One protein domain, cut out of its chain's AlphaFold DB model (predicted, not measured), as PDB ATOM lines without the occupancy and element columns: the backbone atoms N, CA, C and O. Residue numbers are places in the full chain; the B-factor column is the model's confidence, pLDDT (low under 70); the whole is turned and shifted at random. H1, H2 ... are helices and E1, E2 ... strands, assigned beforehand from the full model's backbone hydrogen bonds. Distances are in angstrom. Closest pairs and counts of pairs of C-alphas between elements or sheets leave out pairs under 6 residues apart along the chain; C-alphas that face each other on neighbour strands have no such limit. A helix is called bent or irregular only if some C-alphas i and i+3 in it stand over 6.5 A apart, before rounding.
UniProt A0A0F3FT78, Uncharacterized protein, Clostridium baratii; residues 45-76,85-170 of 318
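AT A GLANCE: This is residues 45 to 76 and 85 to 170 of the 318 residues of an uncharacterized protein of Clostridium baratii (UniProt A0A0F3FT78). Two helices running opposite ways, H1 and H2, make the middle of an elongated model and bridge two small three-stranded sheets at its two ends. H2 packs on one face of the sheet E3 E4 E5 with residues 158 to 170, and H1 on one face of the sheet E6 E8 E7; the small hairpin E1 and E2 lies at the first sheet's end, and E5 runs beyond its pairing with E4. The 118 printed residues hold E1 E2 E3 E4 E5 H1 E6 E7 E8 H2 in that order, a mixed class of helices and strands. The sheets are antiparallel, ordered E3 E4 E5, E6 E8 E7 and E1 E2. The whole is loose, with a radius of gyration of the C-alphas of 17.5 A and spans of 56 by 30 by 24 A.

HOW THE PARTS SIT: Begin at E1, residues 48 to 51, which forms a hairpin with E2, residues 54 to 57; N 49 and O 56 are 2.8 A apart, within hydrogen-bond range. E2 runs on into E3, residues 60 to 63, across a break of 2 residues, at 84 degrees. E3 forms a hairpin with E4, residues 69 to 76, where N 60 and O 73 are 2.8 A apart. Beyond the cut, E5, residues 85 to 96, is antiparallel to E4, with N 74 and O 93 at 3.0 A. Next come H1, residues 97 to 111, and E6, residues 116 to 120, then the hairpin of E7, residues 130 to 134, and E8, residues 139 to 144. N 119 and O 140 of E6 and E8 are 2.8 A apart, as are N 131 and O 143 of E7 and E8. H1 and this sheet form two layers, a helix on one face of a sheet, at a height over the sheet of 9.2 A; the closest C-alphas of H1 and E6 are Val 109 and Gly 116, 5.0 A. H2, residues 148 to 170, forms two layers with the sheet E3 E4 E5, at a height over the sheet of 10.5 A; its closest C-alphas to E4 are Lys 161 and Ile 69, 4.8 A. H2 is irregular, with C-alphas 162 and 165 8.0 A apart, and has a kink of 84 degrees near residue 163. H1 and H2 touch, closest at the C-alphas of Phe 101 and Tyr 157, 5.7 A, running opposite ways at a steep tilt of 36 degrees, only just past shallow. E4 and E8 are apart. In H1 every O i to N i+4 pair is within hydrogen-bond range, in H2 17 of 19.

IN THESE COORDINATES: Find C-alpha 48, where E1 begins, at (119.231, 0.709, -240.031). E4 is 19.6 A from first to last C-alpha; E5 runs 35.8 A from C-alpha 85 at (122.152, 25.479, -231.068). H1 measures 21.6 A, E8 16.7 A and H2 27.7 A, ending at C-alpha 170 at (135.503, 4.125, -236.351).

THE WHOLE: Look to Ser 85 and Val 125 for the two C-alphas farthest apart, 62.3 A. Residues 77 to 84 are not printed, and C-alphas 76 and 85 stand 19.9 A apart across the cut. Of the links that are printed whole, E6 to E7 is short and the others are tight. The mean pLDDT of the printed part is 93.7, and no printed residue is under 70.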
ATOM      1  N   MET A  45     124.912   5.199-233.585       96.94
ATOM      2  CA  MET A  45     124.665   4.539-234.855       96.94
ATOM      3  C   MET A  45     123.173   4.210-234.938       96.94
ATOM      4  O   MET A  45     122.653   3.607-234.004       96.94
ATOM      5  N   PRO A  46     122.460   4.617-236.002       96.44
ATOM      6  CA  PRO A  46     121.088   4.168-236.213       96.44
ATOM      7  C   PRO A  46     121.072   2.663-236.483       96.44
ATOM      8  O   PRO A  46     121.979   2.181-237.148       96.44
ATOM      9  N   ASP A  47     120.032   1.943-236.061       96.94
ATOM     10  CA  ASP A  47     119.938   0.483-236.254       96.94
ATOM     11  C   ASP A  47     119.913   0.071-237.734       96.94
ATOM     12  O   ASP A  47     120.349  -1.019-238.105       96.94
ATOM     13  N   LYS A  48     119.375   0.948-238.594       97.19
ATOM     14  CA  LYS A  48     119.231   0.709-240.031       97.19
ATOM     15  C   LYS A  48     119.732   1.876-240.867       97.19
ATOM     16  O   LYS A  48     119.584   3.039-240.493       97.19
ATOM     17  N   ILE A  49     120.266   1.553-242.040       96.25
ATOM     18  CA  ILE A  49     120.730   2.503-243.054       96.25
ATOM     19  C   ILE A  49     120.073   2.210-244.401       96.25
ATOM     20  O   ILE A  49     119.770   1.063-244.722       96.25
ATOM     21  N   PHE A  50     119.844   3.259-245.189       93.81
ATOM     22  CA  PHE A  50     119.276   3.131-246.527       93.81
ATOM     23  C   PHE A  50     120.395   2.881-247.541       93.81
ATOM     24  O   PHE A  50     121.251   3.737-247.764       93.81
ATOM     25  N   VAL A  51     120.408   1.686-248.123       93.25
ATOM     26  CA  VAL A  51     121.446   1.192-249.026       93.25
ATOM     27  C   VAL A  51     120.768   0.644-250.274       93.25
ATOM     28  O   VAL A  51     119.962  -0.277-250.193       93.25
ATOM     29  N   ASP A  52     121.098   1.228-251.426       92.31
ATOM     30  CA  ASP A  52     120.676   0.758-252.752       92.31
ATOM     31  C   ASP A  52     119.146   0.582-252.900       92.31
ATOM     32  O   ASP A  52     118.670  -0.298-253.609       92.31
ATOM     33  N   GLY A  53     118.363   1.443-252.235       94.38
ATOM     34  CA  GLY A  53     116.896   1.443-252.305       94.38
ATOM     35  C   GLY A  53     116.186   0.713-251.159       94.38
ATOM     36  O   GLY A  53     114.963   0.799-251.064       94.38
ATOM     37  N   GLU A  54     116.918   0.042-250.267       96.56
ATOM     38  CA  GLU A  54     116.350  -0.732-249.158       96.56
ATOM     39  C   GLU A  54     116.958  -0.358-247.801       96.56
ATOM     40  O   GLU A  54     118.098   0.098-247.707       96.56
ATOM     41  N   TYR A  55     116.215  -0.593-246.715       96.44
ATOM     42  CA  TYR A  55     116.753  -0.483-245.358       96.44
ATOM     43  C   TYR A  55     117.497  -1.763-244.970       96.44
ATOM     44  O   TYR A  55     116.900  -2.839-244.906       96.44
ATOM     45  N   LYS A  56     118.788  -1.632-244.665       97.31
ATOM     46  CA  LYS A  56     119.662  -2.701-244.165       97.31
ATOM     47  C   LYS A  56     120.110  -2.402-242.736       97.31
ATOM     48  O   LYS A  56     119.983  -1.266-242.286       97.31
ATOM     49  N   GLU A  57     120.617  -3.407-242.032       97.38
ATOM     50  CA  GLU A  57     121.237  -3.235-240.709       97.38
ATOM     51  C   GLU A  57     122.485  -2.348-240.788       97.38
ATOM     52  O   GLU A  57     123.084  -2.198-241.854       97.38
ATOM     53  N   ASN A  58     122.854  -1.726-239.671       97.06
ATOM     54  CA  ASN A  58     124.020  -0.860-239.570       97.06
ATOM     55  C   ASN A  58     124.975  -1.378-238.480       97.06
ATOM     56  O   ASN A  58     124.596  -1.390-237.308       97.06
ATOM     57  N   PRO A  59     126.214  -1.743-238.831       97.19
ATOM     58  CA  PRO A  59     126.801  -1.680-240.170       97.19
ATOM     59  C   PRO A  59     126.212  -2.726-241.131       97.19
ATOM     60  O   PRO A  59     125.865  -3.836-240.740       97.19
ATOM     61  N   TYR A  60     126.139  -2.384-242.417       97.56
ATOM     62  CA  TYR A  60     125.791  -3.330-243.475       97.56
ATOM     63  C   TYR A  60     127.070  -3.970-244.015       97.56
ATOM     64  O   TYR A  60     127.896  -3.283-244.620       97.56
ATOM     65  N   VAL A  61     127.228  -5.277-243.799       96.94
ATOM     66  CA  VAL A  61     128.431  -6.036-244.169       96.94
ATOM     67  C   VAL A  61     128.129  -6.986-245.326       96.94
ATOM     68  O   VAL A  61     127.253  -7.847-245.238       96.94
ATOM     69  N   VAL A  62     128.888  -6.855-246.410       96.25
ATOM     70  CA  VAL A  62     128.875  -7.764-247.557       96.25
ATOM     71  C   VAL A  62     130.071  -8.698-247.441       96.25
ATOM     72  O   VAL A  62     131.216  -8.249-247.373       96.25
ATOM     73  N   HIS A  63     129.797  -9.999-247.451       95.19
ATOM     74  CA  HIS A  63     130.816 -11.037-247.369       95.19
ATOM     75  C   HIS A  63     131.132 -11.616-248.750       95.19
ATOM     76  O   HIS A  63     130.261 -11.737-249.615       95.19
ATOM     77  N   ASN A  64     132.387 -12.003-248.933       93.25
ATOM     78  CA  ASN A  64     132.847 -12.803-250.055       93.25
ATOM     79  C   ASN A  64     132.413 -14.269-249.899       93.25
ATOM     80  O   ASN A  64     131.976 -14.711-248.838       93.25
ATOM     81  N   LYS A  65     132.583 -15.059-250.967       92.00
ATOM     82  CA  LYS A  65     132.279 -16.504-250.963       92.00
ATOM     83  C   LYS A  65     133.092 -17.293-249.929       92.00
ATOM     84  O   LYS A  65     132.645 -18.345-249.491       92.00
ATOM     85  N   ASP A  66     134.272 -16.794-249.575       88.25
ATOM     86  CA  ASP A  66     135.168 -17.368-248.566       88.25
ATOM     87  C   ASP A  66     134.794 -16.966-247.125       88.25
ATOM     88  O   ASP A  66     135.460 -17.380-246.181       88.25
ATOM     89  N   GLY A  67     133.740 -16.163-246.942       88.81
ATOM     90  CA  GLY A  67     133.311 -15.649-245.643       88.81
ATOM     91  C   GLY A  67     134.093 -14.427-245.153       88.81
ATOM     92  O   GLY A  67     133.797 -13.930-244.071       88.81
ATOM     93  N   SER A  68     135.062 -13.913-245.921       91.88
ATOM     94  CA  SER A  68     135.770 -12.669-245.587       91.88
ATOM     95  C   SER A  68     134.921 -11.430-245.878       91.88
ATOM     96  O   SER A  68     134.018 -11.465-246.714       91.88
ATOM     97  N   ILE A  69     135.218 -10.308-245.218       94.44
ATOM     98  CA  ILE A  69     134.540  -9.035-245.488       94.44
ATOM     99  C   ILE A  69     134.991  -8.495-246.852       94.44
ATOM    100  O   ILE A  69     136.181  -8.274-247.078       94.44
ATOM    101  N   ALA A  70     134.035  -8.247-247.746       95.00
ATOM    102  CA  ALA A  70     134.263  -7.615-249.045       95.00
ATOM    103  C   ALA A  70     134.038  -6.100-248.967       95.00
ATOM    104  O   ALA A  70     134.872  -5.287-249.372       95.00
ATOM    105  N   GLU A  71     132.887  -5.718-248.412       96.56
ATOM    106  CA  GLU A  71     132.465  -4.330-248.289       96.56
ATOM    107  C   GLU A  71     131.715  -4.112-246.976       96.56
ATOM    108  O   GLU A  71     130.913  -4.945-246.563       96.56
ATOM    109  N   VAL A  72     131.935  -2.962-246.344       97.25
ATOM    110  CA  VAL A  72     131.158  -2.503-245.193       97.25
ATOM    111  C   VAL A  72     130.622  -1.111-245.461       97.25
ATOM    112  O   VAL A  72     131.363  -0.218-245.882       97.25
ATOM    113  N   ARG A  73     129.341  -0.899-245.166       97.69
ATOM    114  CA  ARG A  73     128.743   0.432-245.079       97.69
ATOM    115  C   ARG A  73     128.327   0.705-243.644       97.69
ATOM    116  O   ARG A  73     127.542  -0.046-243.081       97.69
ATOM    117  N   ALA A  74     128.828   1.788-243.067       97.94
ATOM    118  CA  ALA A  74     128.491   2.198-241.709       97.94
ATOM    119  C   ALA A  74     128.071   3.664-241.702       97.94
ATOM    120  O   ALA A  74     128.732   4.498-242.323       97.94
ATOM    121  N   THR A  75     126.986   3.984-241.002       98.12
ATOM    122  CA  THR A  75     126.578   5.374-240.763       98.12
ATOM    123  C   THR A  75     126.628   5.675-239.279       98.12
ATOM    124  O   THR A  75     126.082   4.923-238.478       98.12
ATOM    125  N   SER A  76     127.226   6.805-238.927       97.94
ATOM    126  CA  SER A  76     127.158   7.366-237.580       97.94
ATOM    127  C   SER A  76     126.520   8.746-237.623       97.94
ATOM    128  O   SER A  76     126.679   9.490-238.596       97.94
ATOM    129  N   SER A  85     122.795  26.126-229.925       86.75
ATOM    130  CA  SER A  85     122.152  25.479-231.068       86.75
ATOM    131  C   SER A  85     122.413  23.976-231.082       86.75
ATOM    132  O   SER A  85     123.555  23.520-231.029       86.75
ATOM    133  N   LYS A  86     121.347  23.181-231.228       91.69
ATOM    134  CA  LYS A  86     121.459  21.732-231.439       91.69
ATOM    135  C   LYS A  86     121.856  21.459-232.886       91.69
ATOM    136  O   LYS A  86     121.087  21.743-233.800       91.69
ATOM    137  N   ILE A  87     123.034  20.883-233.082       93.50
ATOM    138  CA  ILE A  87     123.562  20.511-234.393       93.50
ATOM    139  C   ILE A  87     123.574  18.991-234.499       93.50
ATOM    140  O   ILE A  87     123.992  18.296-233.572       93.50
ATOM    141  N   SER A  88     123.120  18.489-235.645       95.12
ATOM    142  CA  SER A  88     123.243  17.088-236.031       95.12
ATOM    143  C   SER A  88     124.130  16.984-237.259       95.12
ATOM    144  O   SER A  88     123.927  17.707-238.234       95.12
ATOM    145  N   ALA A  89     125.095  16.077-237.221       96.00
ATOM    146  CA  ALA A  89     125.924  15.745-238.363       96.00
ATOM    147  C   ALA A  89     125.988  14.233-238.532       96.00
ATOM    148  O   ALA A  89     126.223  13.500-237.577       96.00
ATOM    149  N   SER A  90     125.809  13.753-239.758       96.56
ATOM    150  CA  SER A  90     125.946  12.337-240.079       96.56
ATOM    151  C   SER A  90     127.097  12.102-241.047       96.56
ATOM    152  O   SER A  90     127.445  12.952-241.878       96.56
ATOM    153  N   ALA A  91     127.708  10.929-240.949       97.19
ATOM    154  CA  ALA A  91     128.681  10.463-241.918       97.19
ATOM    155  C   ALA A  91     128.457   8.985-242.209       97.19
ATOM    156  O   ALA A  91     128.395   8.160-241.298       97.19
ATOM    157  N   THR A  92     128.371   8.677-243.498       96.88
ATOM    158  CA  THR A  92     128.317   7.314-244.015       96.88
ATOM    159  C   THR A  92     129.659   6.994-244.648       96.88
ATOM    160  O   THR A  92     130.163   7.759-245.471       96.88
ATOM    161  N   VAL A  93     130.243   5.869-244.258       96.62
ATOM    162  CA  VAL A  93     131.492   5.350-244.804       96.62
ATOM    163  C   VAL A  93     131.190   4.078-245.572       96.62
ATOM    164  O   VAL A  93     130.463   3.218-245.083       96.62
ATOM    165  N   ARG A  94     131.773   3.969-246.766       96.12
ATOM    166  CA  ARG A  94     131.813   2.749-247.566       96.12
ATOM    167  C   ARG A  94     133.261   2.278-247.632       96.12
ATOM    168  O   ARG A  94     134.089   2.925-248.268       96.12
ATOM    169  N   LEU A  95     133.554   1.178-246.954       95.81
ATOM    170  CA  LEU A  95     134.857   0.529-246.956       95.81
ATOM    171  C   LEU A  95     134.790  -0.673-247.893       95.81
ATOM    172  O   LEU A  95     134.104  -1.640-247.587       95.81
ATOM    173  N   ASN A  96     135.489  -0.617-249.024       95.81
ATOM    174  CA  ASN A  96     135.685  -1.774-249.895       95.81
ATOM    175  C   ASN A  96     137.124  -2.267-249.714       95.81
ATOM    176  O   ASN A  96     138.067  -1.546-250.039       95.81
ATOM    177  N   VAL A  97     137.278  -3.464-249.155       94.69
ATOM    178  CA  VAL A  97     138.575  -3.950-248.670       94.69
ATOM    179  C   VAL A  97     139.555  -4.181-249.826       94.69
ATOM    180  O   VAL A  97     140.728  -3.823-249.718       94.69
ATOM    181  N   ASP A  98     139.065  -4.681-250.961       93.56
ATOM    182  CA  ASP A  98     139.883  -4.950-252.149       93.56
ATOM    183  C   ASP A  98     140.373  -3.657-252.812       93.56
ATOM    184  O   ASP A  98     141.531  -3.565-253.221       93.56
ATOM    185  N   ILE A  99     139.524  -2.624-252.872       93.19
ATOM    186  CA  ILE A  99     139.913  -1.310-253.409       93.19
ATOM    187  C   ILE A  99     140.982  -0.658-252.523       93.19
ATOM    188  O   ILE A  99     141.936  -0.079-253.042       93.19
ATOM    189  N   TYR A 100     140.845  -0.745-251.197       93.19
ATOM    190  CA  TYR A 100     141.849  -0.206-250.274       93.19
ATOM    191  C   TYR A 100     143.202  -0.896-250.447       93.19
ATOM    192  O   TYR A 100     144.219  -0.215-250.547       93.19
ATOM    193  N   PHE A 101     143.205  -2.224-250.561       95.31
ATOM    194  CA  PHE A 101     144.425  -2.984-250.806       95.31
ATOM    195  C   PHE A 101     145.066  -2.651-252.153       95.31
ATOM    196  O   PHE A 101     146.268  -2.404-252.219       95.31
ATOM    197  N   LEU A 102     144.269  -2.561-253.223       95.38
ATOM    198  CA  LEU A 102     144.766  -2.151-254.534       95.38
ATOM    199  C   LEU A 102     145.431  -0.766-254.476       95.38
ATOM    200  O   LEU A 102     146.515  -0.586-255.026       95.38
ATOM    201  N   ASN A 103     144.809   0.197-253.792       94.19
ATOM    202  CA  ASN A 103     145.367   1.540-253.626       94.19
ATOM    203  C   ASN A 103     146.682   1.532-252.832       94.19
ATOM    204  O   ASN A 103     147.611   2.254-253.190       94.19
ATOM    205  N   GLU A 104     146.779   0.715-251.782       94.75
ATOM    206  CA  GLU A 104     147.998   0.562-250.980       94.75
ATOM    207  C   GLU A 104     149.144  -0.020-251.819       94.75
ATOM    208  O   GLU A 104     150.234   0.552-251.864       94.75
ATOM    209  N   ILE A 105     148.874  -1.079-252.588       96.06
ATOM    210  CA  ILE A 105     149.846  -1.672-253.517       96.06
ATOM    211  C   ILE A 105     150.284  -0.661-254.582       96.06
ATOM    212  O   ILE A 105     151.479  -0.510-254.827       96.06
ATOM    213  N   LEU A 106     149.349   0.072-255.195       94.44
ATOM    214  CA  LEU A 106     149.668   1.102-256.190       94.44
ATOM    215  C   LEU A 106     150.547   2.213-255.614       94.44
ATOM    216  O   LEU A 106     151.452   2.696-256.296       94.44
ATOM    217  N   LYS A 107     150.317   2.599-254.358       94.06
ATOM    218  CA  LYS A 107     151.137   3.597-253.673       94.06
ATOM    219  C   LYS A 107     152.571   3.095-253.499       94.06
ATOM    220  O   LYS A 107     153.500   3.789-253.899       94.06
ATOM    221  N   ILE A 108     152.749   1.865-253.016       95.19
ATOM    222  CA  ILE A 108     154.076   1.255-252.835       95.19
ATOM    223  C   ILE A 108     154.796   1.110-254.183       95.19
ATOM    224  O   ILE A 108     155.935   1.540-254.329       95.19
ATOM    225  N   VAL A 109     154.112   0.582-255.200       94.81
ATOM    226  CA  VAL A 109     154.668   0.377-256.548       94.81
ATOM    227  C   VAL A 109     155.022   1.694-257.247       94.81
ATOM    228  O   VAL A 109     155.986   1.753-258.012       94.81
ATOM    229  N   SER A 110     154.262   2.762-257.004       92.44
ATOM    230  CA  SER A 110     154.572   4.075-257.580       92.44
ATOM    231  C   SER A 110     155.788   4.738-256.921       92.44
ATOM    232  O   SER A 110     156.514   5.462-257.605       92.44
ATOM    233  N   ALA A 111     156.049   4.444-255.643       93.06
ATOM    234  CA  ALA A 111     157.233   4.900-254.918       93.06
ATOM    235  C   ALA A 111     158.487   4.049-255.209       93.06
ATOM    236  O   ALA A 111     159.571   4.605-255.397       93.06
ATOM    237  N   ASP A 112     158.353   2.720-255.297       94.00
ATOM    238  CA  ASP A 112     159.455   1.788-255.557       94.00
ATOM    239  C   ASP A 112     159.158   0.836-256.727       94.00
ATOM    240  O   ASP A 112     158.385  -0.118-256.630       94.00
ATOM    241  N   ARG A 113     159.882   1.023-257.838       91.12
ATOM    242  CA  ARG A 113     159.791   0.150-259.021       91.12
ATOM    243  C   ARG A 113     160.281  -1.282-258.779       91.12
ATOM    244  O   ARG A 113     160.004  -2.152-259.600       91.12
ATOM    245  N   LYS A 114     161.040  -1.550-257.710       93.12
ATOM    246  CA  LYS A 114     161.427  -2.922-257.333       93.12
ATOM    247  C   LYS A 114     160.288  -3.663-256.636       93.12
ATOM    248  O   LYS A 114     160.264  -4.896-256.667       93.12
ATOM    249  N   ALA A 115     159.357  -2.925-256.034       94.00
ATOM    250  CA  ALA A 115     158.166  -3.476-255.408       94.00
ATOM    251  C   ALA A 115     157.132  -3.949-256.440       94.00
ATOM    252  O   ALA A 115     156.320  -4.810-256.120       94.00
ATOM    253  N   GLY A 116     157.164  -3.440-257.677       93.69
ATOM    254  CA  GLY A 116     156.258  -3.875-258.738       93.69
ATOM    255  C   GLY A 116     156.167  -2.911-259.917       93.69
ATOM    256  O   GLY A 116     156.969  -1.986-260.048       93.69
ATOM    257  N   ASN A 117     155.177  -3.113-260.793       94.31
ATOM    258  CA  ASN A 117     154.863  -2.163-261.866       94.31
ATOM    259  C   ASN A 117     153.409  -2.284-262.351       94.31
ATOM    260  O   ASN A 117     152.769  -3.326-262.202       94.31
ATOM    261  N   ILE A 118     152.924  -1.232-263.010       93.75
ATOM    262  CA  ILE A 118     151.646  -1.232-263.730       93.75
ATOM    263  C   ILE A 118     151.904  -1.682-265.167       93.75
ATOM    264  O   ILE A 118     152.769  -1.139-265.858       93.75
ATOM    265  N   VAL A 119     151.145  -2.664-265.635       93.06
ATOM    266  CA  VAL A 119     151.293  -3.248-266.969       93.06
ATOM    267  C   VAL A 119     149.956  -3.372-267.684       93.06
ATOM    268  O   VAL A 119     148.886  -3.312-267.079       93.06
ATOM    269  N   LYS A 120     150.013  -3.578-269.001       93.62
ATOM    270  CA  LYS A 120     148.830  -3.991-269.757       93.62
ATOM    271  C   LYS A 120     148.429  -5.405-269.355       93.62
ATOM    272  O   LYS A 120     149.291  -6.272-269.171       93.62
ATOM    273  N   ARG A 121     147.124  -5.637-269.285       90.69
ATOM    274  CA  ARG A 121     146.569  -6.938-268.931       90.69
ATOM    275  C   ARG A 121     147.092  -8.053-269.839       90.69
ATOM    276  O   ARG A 121     147.137  -7.891-271.057       90.69
ATOM    277  N   GLY A 122     147.493  -9.169-269.234       84.75
ATOM    278  CA  GLY A 122     147.993 -10.356-269.943       84.75
ATOM    279  C   GLY A 122     149.427 -10.254-270.479       84.75
ATOM    280  O   GLY A 122     149.871 -11.154-271.184       84.75
ATOM    281  N   THR A 123     150.164  -9.182-270.161       87.50
ATOM    282  CA  THR A 123     151.572  -9.033-270.592       87.50
ATOM    283  C   THR A 123     152.548  -9.766-269.667       87.50
ATOM    284  O   THR A 123     153.686 -10.029-270.047       87.50
ATOM    285  N   ILE A 124     152.129 -10.070-268.438       83.06
ATOM    286  CA  ILE A 124     152.961 -10.732-267.434       83.06
ATOM    287  C   ILE A 124     152.627 -12.215-267.399       83.06
ATOM    288  O   ILE A 124     151.459 -12.594-267.362       83.06
ATOM    289  N   VAL A 125     153.679 -13.030-267.393       81.12
ATOM    290  CA  VAL A 125     153.589 -14.463-267.122       81.12
ATOM    291  C   VAL A 125     153.522 -14.663-265.614       81.12
ATOM    292  O   VAL A 125     154.302 -14.050-264.879       81.12
ATOM    293  N   ASP A 126     152.582 -15.503-265.193       76.56
ATOM    294  CA  ASP A 126     152.385 -15.879-263.798       76.56
ATOM    295  C   ASP A 126     153.664 -16.521-263.231       76.56
ATOM    296  O   ASP A 126     154.319 -17.325-263.898       76.56
ATOM    297  N   ASP A 127     154.060 -16.093-262.040       84.25
ATOM    298  CA  ASP A 127     155.315 -16.450-261.374       84.25
ATOM    299  C   ASP A 127     155.043 -16.460-259.871       84.25
ATOM    300  O   ASP A 127     154.442 -15.514-259.361       84.25
ATOM    301  N   ASP A 128     155.503 -17.491-259.161       82.31
ATOM    302  CA  ASP A 128     155.192 -17.735-257.746       82.31
ATOM    303  C   ASP A 128     155.569 -16.557-256.828       82.31
ATOM    304  O   ASP A 128     155.019 -16.398-255.739       82.31
ATOM    305  N   ASN A 129     156.496 -15.699-257.264       87.94
ATOM    306  CA  ASN A 129     156.946 -14.533-256.501       87.94
ATOM    307  C   ASN A 129     156.178 -13.238-256.812       87.94
ATOM    308  O   ASN A 129     156.545 -12.171-256.304       87.94
ATOM    309  N   LYS A 130     155.146 -13.284-257.661       90.81
ATOM    310  CA  LYS A 130     154.392 -12.102-258.090       90.81
ATOM    311  C   LYS A 130     152.924 -12.235-257.721       90.81
ATOM    312  O   LYS A 130     152.271 -13.225-258.008       90.81
ATOM    313  N   LEU A 131     152.387 -11.169-257.148       92.50
ATOM    314  CA  LEU A 131     150.957 -10.987-256.968       92.50
ATOM    315  C   LEU A 131     150.435 -10.082-258.080       92.50
ATOM    316  O   LEU A 131     150.917  -8.962-258.219       92.50
ATOM    317  N   ILE A 132     149.445 -10.537-258.846       92.88
ATOM    318  CA  ILE A 132     148.816  -9.742-259.907       92.88
ATOM    319  C   ILE A 132     147.428  -9.299-259.440       92.88
ATOM    320  O   ILE A 132     146.580 -10.126-259.108       92.88
ATOM    321  N   LEU A 133     147.186  -7.987-259.430       92.81
ATOM    322  CA  LEU A 133     145.894  -7.390-259.099       92.81
ATOM    323  C   LEU A 133     145.350  -6.612-260.295       92.81
ATOM    324  O   LEU A 133     146.056  -5.847-260.952       92.81
ATOM    325  N   ASN A 134     144.059  -6.786-260.559       92.81
ATOM    326  CA  ASN A 134     143.374  -6.105-261.650       92.81
ATOM    327  C   ASN A 134     143.021  -4.669-261.245       92.81
ATOM    328  O   ASN A 134     142.310  -4.474-260.261       92.81
ATOM    329  N   ILE A 135     143.440  -3.677-262.036       91.25
ATOM    330  CA  ILE A 135     143.014  -2.281-261.839       91.25
ATOM    331  C   ILE A 135     141.706  -2.033-262.593       91.25
ATOM    332  O   ILE A 135     140.738  -1.510-262.048       91.25
ATOM    333  N   ASN A 136     141.686  -2.384-263.879       90.88
ATOM    334  CA  ASN A 136     140.536  -2.220-264.764       90.88
ATOM    335  C   ASN A 136     140.622  -3.219-265.927       90.88
ATOM    336  O   ASN A 136     141.471  -4.102-265.928       90.88
ATOM    337  N   ASN A 137     139.772  -3.076-266.947       90.81
ATOM    338  CA  ASN A 137     139.728  -4.014-268.073       90.81
ATOM    339  C   ASN A 137     141.016  -4.095-268.918       90.81
ATOM    340  O   ASN A 137     141.171  -5.053-269.676       90.81
ATOM    341  N   SER A 138     141.917  -3.122-268.790       92.12
ATOM    342  CA  SER A 138     143.096  -2.953-269.643       92.12
ATOM    343  C   SER A 138     144.423  -3.021-268.884       92.12
ATOM    344  O   SER A 138     145.461  -3.220-269.519       92.12
ATOM    345  N   LEU A 139     144.411  -2.820-267.564       94.19
ATOM    346  CA  LEU A 139     145.604  -2.658-266.737       94.19
ATOM    347  C   LEU A 139     145.578  -3.572-265.515       94.19
ATOM    348  O   LEU A 139     144.579  -3.628-264.791       94.19
ATOM    349  N   ASP A 140     146.739  -4.161-265.250       94.12
ATOM    350  CA  ASP A 140     147.032  -4.928-264.048       94.12
ATOM    351  C   ASP A 140     148.219  -4.272-263.323       94.12
ATOM    352  O   ASP A 140     149.083  -3.646-263.945       94.12
ATOM    353  N   VAL A 141     148.280  -4.421-262.005       94.00
ATOM    354  CA  VAL A 141     149.487  -4.157-261.221       94.00
ATOM    355  C   VAL A 141     150.067  -5.493-260.797       94.00
ATOM    356  O   VAL A 141     149.338  -6.348-260.299       94.00
ATOM    357  N   TYR A 142     151.369  -5.680-260.992       93.81
ATOM    358  CA  TYR A 142     152.070  -6.771-260.328       93.81
ATOM    359  C   TYR A 142     152.871  -6.223-259.159       93.81
ATOM    360  O   TYR A 142     153.504  -5.173-259.274       93.81
ATOM    361  N   ALA A 143     152.854  -6.961-258.062       94.75
ATOM    362  CA  ALA A 143     153.611  -6.693-256.859       94.75
ATOM    363  C   ALA A 143     154.565  -7.857-256.589       94.75
ATOM    364  O   ALA A 143     154.206  -9.023-256.739       94.75
ATOM    365  N   ASN A 144     155.794  -7.538-256.213       94.81
ATOM    366  CA  ASN A 144     156.826  -8.504-255.883       94.81
ATOM    367  C   ASN A 144     156.693  -8.915-254.411       94.81
ATOM    368  O   ASN A 144     156.892  -8.094-253.517       94.81
ATOM    369  N   LEU A 145     156.413 -10.195-254.166       94.88
ATOM    370  CA  LEU A 145     156.200 -10.749-252.826       94.88
ATOM    371  C   LEU A 145     157.472 -10.802-251.969       94.88
ATOM    372  O   LEU A 145     157.388 -11.051-250.773       94.88
ATOM    373  N   THR A 146     158.647 -10.556-252.552       94.31
ATOM    374  CA  THR A 146     159.904 -10.441-251.792       94.31
ATOM    375  C   THR A 146     160.108  -9.057-251.172       94.31
ATOM    376  O   THR A 146     160.992  -8.891-250.332       94.31
ATOM    377  N   ASN A 147     159.320  -8.054-251.578       95.00
ATOM    378  CA  ASN A 147     159.423  -6.707-251.032       95.00
ATOM    379  C   ASN A 147     158.690  -6.621-249.672       95.00
ATOM    380  O   ASN A 147     157.506  -6.964-249.600       95.00
ATOM    381  N   PRO A 148     159.352  -6.144-248.598       95.00
ATOM    382  CA  PRO A 148     158.770  -6.121-247.256       95.00
ATOM    383  C   PRO A 148     157.540  -5.211-247.135       95.00
ATOM    384  O   PRO A 148     156.618  -5.548-246.393       95.00
ATOM    385  N   ASP A 149     157.474  -4.111-247.889       95.31
ATOM    386  CA  ASP A 149     156.335  -3.186-247.858       95.31
ATOM    387  C   ASP A 149     155.094  -3.828-248.492       95.31
ATOM    388  O   ASP A 149     153.979  -3.679-247.990       95.31
ATOM    389  N   ILE A 150     155.281  -4.629-249.548       96.19
ATOM    390  CA  ILE A 150     154.203  -5.432-250.146       96.19
ATOM    391  C   ILE A 150     153.692  -6.477-249.146       96.19
ATOM    392  O   ILE A 150     152.480  -6.642-248.997       96.19
ATOM    393  N   CYS A 151     154.583  -7.156-248.416       94.00
ATOM    394  CA  CYS A 151     154.180  -8.093-247.362       94.00
ATOM    395  C   CYS A 151     153.397  -7.401-246.233       94.00
ATOM    396  O   CYS A 151     152.418  -7.960-245.724       94.00
ATOM    397  N   ALA A 152     153.798  -6.184-245.852       95.19
ATOM    398  CA  ALA A 152     153.076  -5.377-244.873       95.19
ATOM    399  C   ALA A 152     151.669  -5.011-245.377       95.19
ATOM    400  O   ALA A 152     150.694  -5.218-244.653       95.19
ATOM    401  N   ALA A 153     151.538  -4.588-246.640       95.56
ATOM    402  CA  ALA A 153     150.243  -4.296-247.259       95.56
ATOM    403  C   ALA A 153     149.322  -5.526-247.320       95.56
ATOM    404  O   ALA A 153     148.128  -5.432-247.042       95.56
ATOM    405  N   ILE A 154     149.863  -6.713-247.622       95.19
ATOM    406  CA  ILE A 154     149.093  -7.969-247.586       95.19
ATOM    407  C   ILE A 154     148.602  -8.264-246.163       95.19
ATOM    408  O   ILE A 154     147.449  -8.649-245.969       95.19
ATOM    409  N   SER A 155     149.449  -8.048-245.154       94.19
ATOM    410  CA  SER A 155     149.071  -8.234-243.748       94.19
ATOM    411  C   SER A 155     147.951  -7.270-243.334       94.19
ATOM    412  O   SER A 155     146.975  -7.682-242.702       94.19
ATOM    413  N   ASN A 156     148.035  -6.004-243.757       93.56
ATOM    414  CA  ASN A 156     146.982  -5.005-243.560       93.56
ATOM    415  C   ASN A 156     145.679  -5.400-244.261       93.56
ATOM    416  O   ASN A 156     144.603  -5.294-243.672       93.56
ATOM    417  N   TYR A 157     145.755  -5.915-245.487       95.06
ATOM    418  CA  TYR A 157     144.593  -6.413-246.218       95.06
ATOM    419  C   TYR A 157     143.890  -7.562-245.495       95.06
ATOM    420  O   TYR A 157     142.665  -7.538-245.362       95.06
ATOM    421  N   VAL A 158     144.643  -8.532-244.965       93.94
ATOM    422  CA  VAL A 158     144.078  -9.624-244.155       93.94
ATOM    423  C   VAL A 158     143.387  -9.065-242.909       93.94
ATOM    424  O   VAL A 158     142.238  -9.414-242.640       93.94
ATOM    425  N   ASN A 159     144.024  -8.129-242.202       92.38
ATOM    426  CA  ASN A 159     143.414  -7.470-241.044       92.38
ATOM    427  C   ASN A 159     142.122  -6.731-241.416       92.38
ATOM    428  O   ASN A 159     141.128  -6.835-240.698       92.38
ATOM    429  N   ASN A 160     142.094  -6.036-242.552       93.25
ATOM    430  CA  ASN A 160     140.908  -5.335-243.042       93.25
ATOM    431  C   ASN A 160     139.791  -6.309-243.446       93.25
ATOM    432  O   ASN A 160     138.617  -6.013-243.234       93.25
ATOM    433  N   LYS A 161     140.132  -7.493-243.964       93.62
ATOM    434  CA  LYS A 161     139.163  -8.565-244.235       93.62
ATOM    435  C   LYS A 161     138.543  -9.149-242.968       93.62
ATOM    436  O   LYS A 161     137.404  -9.606-243.019       93.62
ATOM    437  N   THR A 162     139.268  -9.142-241.851       91.44
ATOM    438  CA  THR A 162     138.781  -9.644-240.555       91.44
ATOM    439  C   THR A 162     138.051  -8.571-239.745       91.44
ATOM    440  O   THR A 162     137.039  -8.859-239.112       91.44
ATOM    441  N   TYR A 163     138.542  -7.329-239.758       93.81
ATOM    442  CA  TYR A 163     138.099  -6.252-238.863       93.81
ATOM    443  C   TYR A 163     137.545  -5.024-239.592       93.81
ATOM    444  O   TYR A 163     137.345  -3.976-238.973       93.81
ATOM    445  N   GLY A 164     137.259  -5.140-240.891       93.19
ATOM    446  CA  GLY A 164     136.740  -4.048-241.717       93.19
ATOM    447  C   GLY A 164     135.470  -3.411-241.157       93.19
ATOM    448  O   GLY A 164     135.274  -2.207-241.294       93.19
ATOM    449  N   GLU A 165     134.649  -4.186-240.447       95.25
ATOM    450  CA  GLU A 165     133.470  -3.676-239.746       95.25
ATOM    451  C   GLU A 165     133.835  -2.606-238.710       95.25
ATOM    452  O   GLU A 165     133.353  -1.474-238.777       95.25
ATOM    453  N   ARG A 166     134.748  -2.936-237.790       94.44
ATOM    454  CA  ARG A 166     135.198  -2.026-236.727       94.44
ATOM    455  C   ARG A 166     135.853  -0.780-237.313       94.44
ATOM    456  O   ARG A 166     135.584   0.323-236.850       94.44
ATOM    457  N   LEU A 167     136.646  -0.946-238.372       93.06
ATOM    458  CA  LEU A 167     137.281   0.169-239.073       93.06
ATOM    459  C   LEU A 167     136.254   1.109-239.712       93.06
ATOM    460  O   LEU A 167     136.347   2.326-239.546       93.06
ATOM    461  N   ALA A 168     135.250   0.569-240.405       95.50
ATOM    462  CA  ALA A 168     134.191   1.371-241.008       95.50
ATOM    463  C   ALA A 168     133.379   2.129-239.946       95.50
ATOM    464  O   ALA A 168     133.067   3.308-240.144       95.50
ATOM    465  N   ILE A 169     133.099   1.491-238.803       95.69
ATOM    466  CA  ILE A 169     132.466   2.136-237.648       95.69
ATOM    467  C   ILE A 169     133.325   3.308-237.170       95.69
ATOM    468  O   ILE A 169     132.843   4.442-237.189       95.69
ATOM    469  N   SER A 170     134.597   3.076-236.832       94.00
ATOM    470  CA  SER A 170     135.503   4.125-236.351       94.00
ATOM    471  C   SER A 170     135.635   5.278-237.349       94.00
ATOM    472  O   SER A 170     135.568   6.443-236.959       94.00
TER     473      SER A 170